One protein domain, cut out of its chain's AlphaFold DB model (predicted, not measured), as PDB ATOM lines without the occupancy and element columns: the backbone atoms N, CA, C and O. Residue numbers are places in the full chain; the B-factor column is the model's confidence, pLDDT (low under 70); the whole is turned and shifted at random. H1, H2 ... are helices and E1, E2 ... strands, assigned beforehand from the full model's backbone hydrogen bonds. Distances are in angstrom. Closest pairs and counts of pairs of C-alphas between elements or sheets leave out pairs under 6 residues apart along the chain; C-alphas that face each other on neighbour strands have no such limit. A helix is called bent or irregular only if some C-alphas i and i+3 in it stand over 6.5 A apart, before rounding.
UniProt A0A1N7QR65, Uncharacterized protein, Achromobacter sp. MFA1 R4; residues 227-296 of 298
ATOM      1  N   MET A 227      72.843  48.072  42.239       88.75
ATOM      2  CA  MET A 227      72.605  47.038  43.247       88.75
ATOM      3  C   MET A 227      71.868  45.833  42.646       88.75
ATOM      4  O   MET A 227      72.355  44.710  42.754       88.75
ATOM      5  N   TYR A 228      70.759  46.051  41.931       79.38
ATOM      6  CA  TYR A 228      70.029  44.974  41.256       79.38
ATOM      7  C   TYR A 228      70.857  44.300  40.160       79.38
ATOM      8  O   TYR A 228      70.718  43.098  39.927       79.38
ATOM      9  N   ARG A 229      71.743  45.044  39.485       85.31
ATOM     10  CA  ARG A 229      72.683  44.469  38.520       85.31
ATOM     11  C   ARG A 229      73.662  43.524  39.210       85.31
ATOM     12  O   ARG A 229      73.823  42.402  38.742       85.31
ATOM     13  N   LEU A 230      74.261  43.951  40.322       86.25
ATOM     14  CA  LEU A 230      75.197  43.148  41.110       86.25
ATOM     15  C   LEU A 230      74.529  41.905  41.704       86.25
ATOM     16  O   LEU A 230      75.098  40.820  41.628       86.25
ATOM     17  N   GLU A 231      73.318  42.036  42.238       89.00
ATOM     18  CA  GLU A 231      72.559  40.918  42.801       89.00
ATOM     19  C   GLU A 231      72.177  39.895  41.723       89.00
ATOM     20  O   GLU A 231      72.399  38.694  41.878       89.00
ATOM     21  N   ARG A 232      71.711  40.365  40.559       89.88
ATOM     22  CA  ARG A 232      71.452  39.505  39.398       89.88
ATOM     23  C   ARG A 232      72.720  38.807  38.908       89.88
ATOM     24  O   ARG A 232      72.667  37.629  38.557       89.88
ATOM     25  N   ASP A 233      73.840  39.522  38.835       86.06
ATOM     26  CA  ASP A 233      75.114  38.971  38.370       86.06
ATOM     27  C   ASP A 233      75.666  37.944  39.392       86.06
ATOM     28  O   ASP A 233      76.174  36.893  38.991       86.06
ATOM     29  N   TYR A 234      75.464  38.169  40.696       87.94
ATOM     30  CA  TYR A 234      75.757  37.209  41.768       87.94
ATOM     31  C   TYR A 234      74.905  35.935  41.660       87.94
ATOM     32  O   TYR A 234      75.448  34.826  41.649       87.94
ATOM     33  N   GLU A 235      73.585  36.066  41.502       84.38
ATOM     34  CA  GLU A 235      72.687  34.915  41.338       84.38
ATOM     35  C   GLU A 235      72.965  34.148  40.037       84.38
ATOM     36  O   GLU A 235      72.939  32.915  40.013       84.38
ATOM     37  N   ARG A 236      73.324  34.848  38.952       84.50
ATOM     38  CA  ARG A 236      73.790  34.209  37.714       84.50
ATOM     39  C   ARG A 236      75.054  33.385  37.961       84.50
ATOM     40  O   ARG A 236      75.078  32.220  37.570       84.50
ATOM     41  N   ALA A 237      76.064  33.935  38.634       87.12
ATOM     42  CA  ALA A 237      77.310  33.221  38.924       87.12
ATOM     43  C   ALA A 237      77.080  31.984  39.813       87.12
ATOM     44  O   ALA A 237      77.665  30.919  39.588       87.12
ATOM     45  N   LYS A 238      76.183  32.091  40.800       85.62
ATOM     46  CA  LYS A 238      75.762  30.972  41.652       85.62
ATOM     47  C   LYS A 238      75.076  29.868  40.840       85.62
ATOM     48  O   LYS A 238      75.416  28.694  41.003       85.62
ATOM     49  N   ASN A 239      74.176  30.237  39.927       81.50
ATOM     50  CA  ASN A 239      73.505  29.297  39.028       81.50
ATOM     51  C   ASN A 239      74.475  28.638  38.039       81.50
ATOM     52  O   ASN A 239      74.431  27.424  37.860       81.50
ATOM     53  N   GLU A 240      75.393  29.398  37.440       85.25
ATOM     54  CA  GLU A 240      76.430  28.867  36.546       85.25
ATOM     55  C   GLU A 240      77.329  27.855  37.271       85.25
ATOM     56  O   GLU A 240      77.604  26.774  36.744       85.25
ATOM     57  N   ARG A 241      77.716  28.147  38.520       85.88
ATOM     58  CA  ARG A 241      78.478  27.213  39.359       85.88
ATOM     59  C   ARG A 241      77.694  25.937  39.662       85.88
ATOM     60  O   ARG A 241      78.264  24.848  39.590       85.88
ATOM     61  N   LEU A 242      76.407  26.051  39.988       83.62
ATOM     62  CA  LEU A 242      75.542  24.894  40.230       83.62
ATOM     63  C   LEU A 242      75.416  24.020  38.974       83.62
ATOM     64  O   LEU A 242      75.586  22.805  39.058       83.62
ATOM     65  N   ILE A 243      75.189  24.631  37.808       83.19
ATOM     66  CA  ILE A 243      75.124  23.927  36.521       83.19
ATOM     67  C   ILE A 243      76.439  23.194  36.248       83.19
ATOM     68  O   ILE A 243      76.411  22.013  35.906       83.19
ATOM     69  N   ALA A 244      77.588  23.844  36.452       81.88
ATOM     70  CA  ALA A 244      78.892  23.217  36.248       81.88
ATOM     71  C   ALA A 244      79.090  21.975  37.138       81.88
ATOM     72  O   ALA A 244      79.580  20.948  36.666       81.88
ATOM     73  N   ILE A 245      78.660  22.036  38.404       79.56
ATOM     74  CA  ILE A 245      78.706  20.891  39.325       79.56
ATOM     75  C   ILE A 245      77.797  19.759  38.830       79.56
ATOM     76  O   ILE A 245      78.232  18.610  38.771       79.56
ATOM     77  N   LEU A 246      76.557  20.069  38.439       80.00
ATOM     78  CA  LEU A 246      75.598  19.071  37.953       80.00
ATOM     79  C   LEU A 246      76.072  18.397  36.659       80.00
ATOM     80  O   LEU A 246      75.984  17.176  36.536       80.00
ATOM     81  N   VAL A 247      76.633  19.168  35.724       80.88
ATOM     82  CA  VAL A 247      77.252  18.641  34.497       80.88
ATOM     83  C   VAL A 247      78.458  17.765  34.833       80.88
ATOM     84  O   VAL A 247      78.617  16.699  34.245       80.88
ATOM     85  N   GLY A 248      79.281  18.156  35.809       78.56
ATOM     86  CA  GLY A 248      80.392  17.335  36.294       78.56
ATOM     87  C   GLY A 248      79.930  15.982  36.845       78.56
ATOM     88  O   GLY A 248      80.468  14.947  36.459       78.56
ATOM     89  N   ILE A 249      78.889  15.974  37.684       78.12
ATOM     90  CA  ILE A 249      78.281  14.739  38.209       78.12
ATOM     91  C   ILE A 249      77.722  13.882  37.067       78.12
ATOM     92  O   ILE A 249      77.944  12.669  37.046       78.12
ATOM     93  N   HIS A 250      77.035  14.494  36.098       75.19
ATOM     94  CA  HIS A 250      76.525  13.786  34.926       75.19
ATOM     95  C   HIS A 250      77.655  13.131  34.125       75.19
ATOM     96  O   HIS A 250      77.601  11.935  33.877       75.19
ATOM     97  N   ASN A 251      78.724  13.865  33.811       74.94
ATOM     98  CA  ASN A 251      79.854  13.335  33.046       74.94
ATOM     99  C   ASN A 251      80.590  12.193  33.765       74.94
ATOM    100  O   ASN A 251      81.136  11.313  33.107       74.94
ATOM    101  N   LEU A 252      80.615  12.196  35.102       73.88
ATOM    102  CA  LEU A 252      81.217  11.118  35.896       73.88
ATOM    103  C   LEU A 252      80.330   9.870  35.984       73.88
ATOM    104  O   LEU A 252      80.839   8.758  36.091       73.88
ATOM    105  N   THR A 253      79.009  10.044  35.963       72.56
ATOM    106  CA  THR A 253      78.041   8.938  36.090       72.56
ATOM    107  C   THR A 253      77.626   8.353  34.741       72.56
ATOM    108  O   THR A 253      77.323   7.165  34.655       72.56
ATOM    109  N   LEU A 254      77.632   9.174  33.692       72.50
ATOM    110  CA  LEU A 254      77.235   8.861  32.322       72.50
ATOM    111  C   LEU A 254      78.214   9.540  31.346       72.50
ATOM    112  O   LEU A 254      77.871  10.540  30.713       72.50
ATOM    113  N   PRO A 255      79.458   9.045  31.236       75.81
ATOM    114  CA  PRO A 255      80.438   9.649  30.350       75.81
ATOM    115  C   PRO A 255      80.019   9.528  28.885       75.81
ATOM    116  O   PRO A 255      79.306   8.603  28.486       75.81
ATOM    117  N   ALA A 256      80.506  10.466  28.074       77.50
ATOM    118  CA  ALA A 256      80.251  10.470  26.643       77.50
ATOM    119  C   ALA A 256      80.733   9.157  25.989       77.50
ATOM    120  O   ALA A 256      81.778   8.625  26.380       77.50
ATOM    121  N   PRO A 257      80.008   8.642  24.980       83.81
ATOM    122  CA  PRO A 257      80.455   7.480  24.235       83.81
ATOM    123  C   PRO A 257      81.787   7.758  23.530       83.81
ATOM    124  O   PRO A 257      81.970   8.821  22.936       83.81
ATOM    125  N   VAL A 258      82.704   6.795  23.568       88.06
ATOM    126  CA  VAL A 258      84.007   6.867  22.896       88.06
ATOM    127  C   VAL A 258      84.037   5.844  21.771       88.06
ATOM    128  O   VAL A 258      83.707   4.677  21.985       88.06
ATOM    129  N   GLU A 259      84.439   6.261  20.572       90.56
ATOM    130  CA  GLU A 259      84.695   5.325  19.478       90.56
ATOM    131  C   GLU A 259      86.127   4.796  19.523       90.56
ATOM    132  O   GLU A 259      87.090   5.560  19.567       90.56
ATOM    133  N   VAL A 260      86.257   3.471  19.475       89.06
ATOM    134  CA  VAL A 260      87.530   2.759  19.351       89.06
ATOM    135  C   VAL A 260      87.350   1.697  18.269       89.06
ATOM    136  O   VAL A 260      86.450   0.863  18.361       89.06
ATOM    137  N   ASP A 261      88.164   1.760  17.214       90.44
ATOM    138  CA  ASP A 261      88.150   0.821  16.079       90.44
ATOM    139  C   ASP A 261      86.763   0.619  15.426       90.44
ATOM    140  O   ASP A 261      86.368  -0.495  15.075       90.44
ATOM    141  N   GLY A 262      85.991   1.703  15.278       90.12
ATOM    142  CA  GLY A 262      84.652   1.675  14.670       90.12
ATOM    143  C   GLY A 262      83.559   1.074  15.562       90.12
ATOM    144  O   GLY A 262      82.475   0.755  15.076       90.12
ATOM    145  N   LYS A 263      83.835   0.894  16.861       84.00
ATOM    146  CA  LYS A 263      82.858   0.482  17.874       84.00
ATOM    147  C   LYS A 263      82.727   1.546  18.954       84.00
ATOM    148  O   LYS A 263      83.722   2.090  19.426       84.00
ATOM    149  N   THR A 264      81.495   1.810  19.371       87.19
ATOM    150  CA  THR A 264      81.170   2.787  20.413       87.19
ATOM    151  C   THR A 264      81.144   2.121  21.791       87.19
ATOM    152  O   THR A 264      80.429   1.141  21.998       87.19
ATOM    153  N   TYR A 265      81.888   2.673  22.748       79.31
ATOM    154  CA  TYR A 265      81.959   2.224  24.138       79.31
ATOM    155  C   TYR A 265      81.434   3.313  25.075       79.31
ATOM    156  O   TYR A 265      81.734   4.488  24.890       79.31
ATOM    157  N   VAL A 266      80.683   2.930  26.109       78.81
ATOM    158  CA  VAL A 266      80.240   3.829  27.187       78.81
ATOM    159  C   VAL A 266      80.694   3.229  28.510       78.81
ATOM    160  O   VAL A 266      80.410   2.065  28.793       78.81
ATOM    161  N   PHE A 267      81.425   4.004  29.308       71.75
ATOM    162  CA  PHE A 267      81.932   3.547  30.598       71.75
ATOM    163  C   PHE A 267      80.936   3.892  31.708       71.75
ATOM    164  O   PHE A 267      81.042   4.932  32.343       71.75
ATOM    165  N   THR A 268      79.946   3.035  31.937       71.44
ATOM    166  CA  THR A 268      78.955   3.260  32.998       71.44
ATOM    167  C   THR A 268      79.338   2.463  34.247       71.44
ATOM    168  O   THR A 268      79.378   1.231  34.175       71.44
ATOM    169  N   PRO A 269      79.604   3.109  35.398       73.44
ATOM    170  CA  PRO A 269      79.769   2.401  36.662       73.44
ATOM    171  C   PRO A 269      78.528   1.540  36.960       73.44
ATOM    172  O   PRO A 269      77.410   2.015  36.745       73.44
ATOM    173  N   PRO A 270      78.673   0.313  37.489       76.25
ATOM    174  CA  PRO A 270      77.530  -0.567  37.757       76.25
ATOM    175  C   PRO A 270      76.509   0.058  38.725       76.25
ATOM    176  O   PRO A 270      75.315  -0.204  38.621       76.25
ATOM    177  N   GLU A 271      76.967   0.947  39.606       80.25
ATOM    178  CA  GLU A 271      76.154   1.647  40.608       80.25
ATOM    179  C   GLU A 271      75.591   2.994  40.111       80.25
ATOM    180  O   GLU A 271      74.823   3.645  40.818       80.25
ATOM    181  N   ALA A 272      75.935   3.445  38.897       75.12
ATOM    182  CA  ALA A 272      75.610   4.796  38.424       75.12
ATOM    183  C   ALA A 272      74.103   5.095  38.437       75.12
ATOM    184  O   ALA A 272      73.684   6.200  38.779       75.12
ATOM    185  N   VAL A 273      73.280   4.097  38.109       76.25
ATOM    186  CA  VAL A 273      71.817   4.222  38.113       76.25
ATOM    187  C   VAL A 273      71.270   4.406  39.534       76.25
ATOM    188  O   VAL A 273      70.307   5.148  39.721       76.25
ATOM    189  N   GLU A 274      71.859   3.753  40.536       82.38
ATOM    190  CA  GLU A 274      71.444   3.899  41.938       82.38
ATOM    191  C   GLU A 274      71.907   5.234  42.519       82.38
ATOM    192  O   GLU A 274      71.109   5.938  43.138       82.38
ATOM    193  N   ILE A 275      73.148   5.637  42.227       78.75
ATOM    194  CA  ILE A 275      73.701   6.935  42.633       78.75
ATOM    195  C   ILE A 275      72.845   8.079  42.075       78.75
ATOM    196  O   ILE A 275      72.432   8.964  42.824       78.75
ATOM    197  N   LEU A 276      72.519   8.050  40.777       76.69
ATOM    198  CA  LEU A 276      71.691   9.079  40.142       76.69
ATOM    199  C   LEU A 276      70.259   9.103  40.686       76.69
ATOM    200  O   LEU A 276      69.687  10.181  40.853       76.69
ATOM    201  N   ARG A 277      69.684   7.937  40.999       78.62
ATOM    202  CA  ARG A 277      68.349   7.841  41.602       78.62
ATOM    203  C   ARG A 277      68.329   8.450  42.999       78.62
ATOM    204  O   ARG A 277      67.505   9.323  43.251       78.62
ATOM    205  N   GLY A 278      69.289   8.085  43.850       82.69
ATOM    206  CA  GLY A 278      69.427   8.657  45.190       82.69
ATOM    207  C   GLY A 278      69.674  10.167  45.165       82.69
ATOM    208  O   GLY A 278      69.108  10.902  45.973       82.69
ATOM    209  N   LEU A 279      70.456  10.661  44.200       79.12
ATOM    210  CA  LEU A 279      70.655  12.100  44.009       79.12
ATOM    211  C   LEU A 279      69.346  12.801  43.607       79.12
ATOM    212  O   LEU A 279      69.019  13.857  44.144       79.12
ATOM    213  N   SER A 280      68.580  12.197  42.694       75.50
ATOM    214  CA  SER A 280      67.287  12.717  42.243       75.50
ATOM    215  C   SER A 280      66.263  12.777  43.381       75.50
ATOM    216  O   SER A 280      65.559  13.777  43.512       75.50
ATOM    217  N   ASP A 281      66.219  11.755  44.237       82.38
ATOM    218  CA  ASP A 281      65.319  11.713  45.392       82.38
ATOM    219  C   ASP A 281      65.674  12.782  46.431       82.38
ATOM    220  O   ASP A 281      64.789  13.491  46.907       82.38
ATOM    221  N   ARG A 282      66.970  12.991  46.700       82.00
ATOM    222  CA  ARG A 282      67.435  14.087  47.567       82.00
ATOM    223  C   ARG A 282      67.063  15.458  47.013       82.00
ATOM    224  O   ARG A 282      66.585  16.296  47.762       82.00
ATOM    225  N   ILE A 283      67.217  15.684  45.705       77.69
ATOM    226  CA  ILE A 283      66.819  16.954  45.075       77.69
ATOM    227  C   ILE A 283      65.313  17.210  45.246       77.69
ATOM    228  O   ILE A 283      64.916  18.338  45.531       77.69
ATOM    229  N   ARG A 284      64.467  16.177  45.119       82.62
ATOM    230  CA  ARG A 284      63.014  16.301  45.336       82.62
ATOM    231  C   ARG A 284      62.638  16.586  46.793       82.62
ATOM    232  O   ARG A 284      61.568  17.143  47.017       82.62
ATOM    233  N   ALA A 285      63.483  16.216  47.757       86.69
ATOM    234  CA  ALA A 285      63.242  16.437  49.184       86.69
ATOM    235  C   ALA A 285      63.538  17.879  49.645       86.69
ATOM    236  O   ALA A 285      62.910  18.348  50.595       86.69
ATOM    237  N   ILE A 286      64.415  18.609  48.938       82.25
ATOM    238  CA  ILE A 286      64.874  19.966  49.307       82.25
ATOM    239  C   ILE A 286      63.729  20.942  49.655       82.25
ATOM    240  O   ILE A 286      63.831  21.609  50.684       82.25
ATOM    241  N   PRO A 287      62.624  21.053  48.882       85.94
ATOM    242  CA  PRO A 287      61.547  21.985  49.226       85.94
ATOM    243  C   PRO A 287      60.924  21.716  50.605       85.94
ATOM    244  O   PRO A 287      60.573  22.656  51.315       85.94
ATOM    245  N   GLY A 288      60.812  20.442  50.996       86.56
ATOM    246  CA  GLY A 288      60.306  20.050  52.312       86.56
ATOM    247  C   GLY A 288      61.287  20.367  53.441       86.56
ATOM    248  O   GLY A 288      60.872  20.841  54.495       86.56
ATOM    249  N   GLU A 289      62.587  20.171  53.208       87.12
ATOM    250  CA  GLU A 289      63.653  20.490  54.173       87.12
ATOM    251  C   GLU A 289      63.739  22.002  54.459       87.12
ATOM    252  O   GLU A 289      63.904  22.412  55.611       87.12
ATOM    253  N   ILE A 290      63.555  22.839  53.429       79.38
ATOM    254  CA  ILE A 290      63.509  24.305  53.565       79.38
ATOM    255  C   ILE A 290      62.298  24.735  54.403       79.38
ATOM    256  O   ILE A 290      62.449  25.516  55.342       79.38
ATOM    257  N   ALA A 291      61.110  24.203  54.099       81.56
ATOM    258  CA  ALA A 291      59.889  24.529  54.835       81.56
ATOM    259  C   ALA A 291      59.972  24.120  56.317       81.56
ATOM    260  O   ALA A 291      59.508  24.857  57.185       81.56
ATOM    261  N   ALA A 292      60.597  22.975  56.615       84.75
ATOM    262  CA  ALA A 292      60.805  22.514  57.987       84.75
ATOM    263  C   ALA A 292      61.803  23.392  58.764       84.75
ATOM    264  O   ALA A 292      61.595  23.644  59.947       84.75
ATOM    265  N   SER A 293      62.854  23.890  58.103       72.75
ATOM    266  CA  SER A 293      63.861  24.762  58.731       72.75
ATOM    267  C   SER A 293      63.295  26.148  59.068       72.75
ATOM    268  O   SER A 293      63.519  26.655  60.161       72.75
ATOM    269  N   GLN A 294      62.471  26.724  58.184       74.19
ATOM    270  CA  GLN A 294      61.819  28.023  58.418       74.19
ATOM    271  C   GLN A 294      60.791  28.000  59.563       74.19
ATOM    272  O   GLN A 294      60.481  29.042  60.128       74.19
ATOM    273  N   GLN A 295      60.261  26.825  59.919       70.19
ATOM    274  CA  GLN A 295      59.339  26.653  61.051       70.19
ATOM    275  C   GLN A 295      60.046  26.492  62.405       70.19
ATOM    276  O   GLN A 295      59.381  26.554  63.431       70.19
ATOM    277  N   GLN A 296      61.362  26.256  62.423       60.16
ATOM    278  CA  GLN A 296      62.147  26.125  63.659       60.16
ATOM    279  C   GLN A 296      62.773  27.450  64.125       60.16
ATOM    280  O   GLN A 296      63.243  27.523  65.256       60.16
TER     281      GLN A 296
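AT A GLANCE: This is residues 227 to 296 of the 298 residues of an uncharacterized protein of Achromobacter sp. MFA1 R4 (UniProt A0A1N7QR65). Picture a narrow, flat V: two long helices, H1 and H2, spread from a small two-strand hairpin, E1 and E2, which makes the tip beyond the point where they come near each other. The V is open, with H1 and the arm H2a near each other at Thr 253 and Ala 272, while residues 227 to 248 and 280 to 296 stand free. The printed part has 70 residues, with two named helices and two named strands in the order H1, E1, E2, H2; the sheet is E1 - E2, antiparallel, and the class is mostly helix. The whole is extended, with a radius of gyration of the C-alphas of 18.1 A, and its C-alphas span 56 by 32 by 10 A.

IN THESE COORDINATES: Look first at the sheet: strand E1 is residues 258 to 260, 6.5 A from first to last C-alpha, and strand E2 is residues 263 to 265, 6.6 A. Find C-alpha 258 at (84.007, 6.867, 22.896), where E1 begins. Helix H1 is residues 227 to 253; from C-alpha 227 at (72.605, 47.038, 43.247) it runs 39.1 A to C-alpha 253. Helix H2, residues 272 to 294, was assigned as one helix by its hydrogen bonds but is bent: C-alphas 284 and 287 are 7.0 A apart. Its arm H2a is residues 272 to 284, 18.4 A long, and its arm H2b is residues 287 to 294, 11.0 A long, ending at C-alpha 294 at (61.819, 28.023, 58.418).

HOW THE PARTS SIT: Begin at the hairpin, where E1 and E2 are antiparallel at 140 degrees between their directions. The C-alphas of Glu 259 and Thr 264 face each other at 4.4 A, and N 258 and O 265 are within hydrogen-bond range at 2.8 A, as are N 260 and O 263 at 2.9 A. Outward from there, H1 and H2a are close but not clearly touching; their closest C-alphas are those of Thr 253 and Ala 272, 5.3 A apart. They run opposite ways at a shallow tilt of 28 degrees, with their centres 20.0 A apart. H2a and H2b stand at a steep tilt of 46 degrees. H1 and H2b are apart, and E1 is apart from both arms. In H1, H2a and H2b every O i to N i+4 pair is within hydrogen-bond range.

THE WHOLE: The two C-alphas farthest apart are those of Asp 261 and Gln 296, at 59.8 A. The printed part has no cut. The links H1 to E1 and E1 to E2 are tight, E2 to H2 is short, and no link is long. The mean pLDDT of the printed part is 81.0; look for residue 296, the one printed residue under 70.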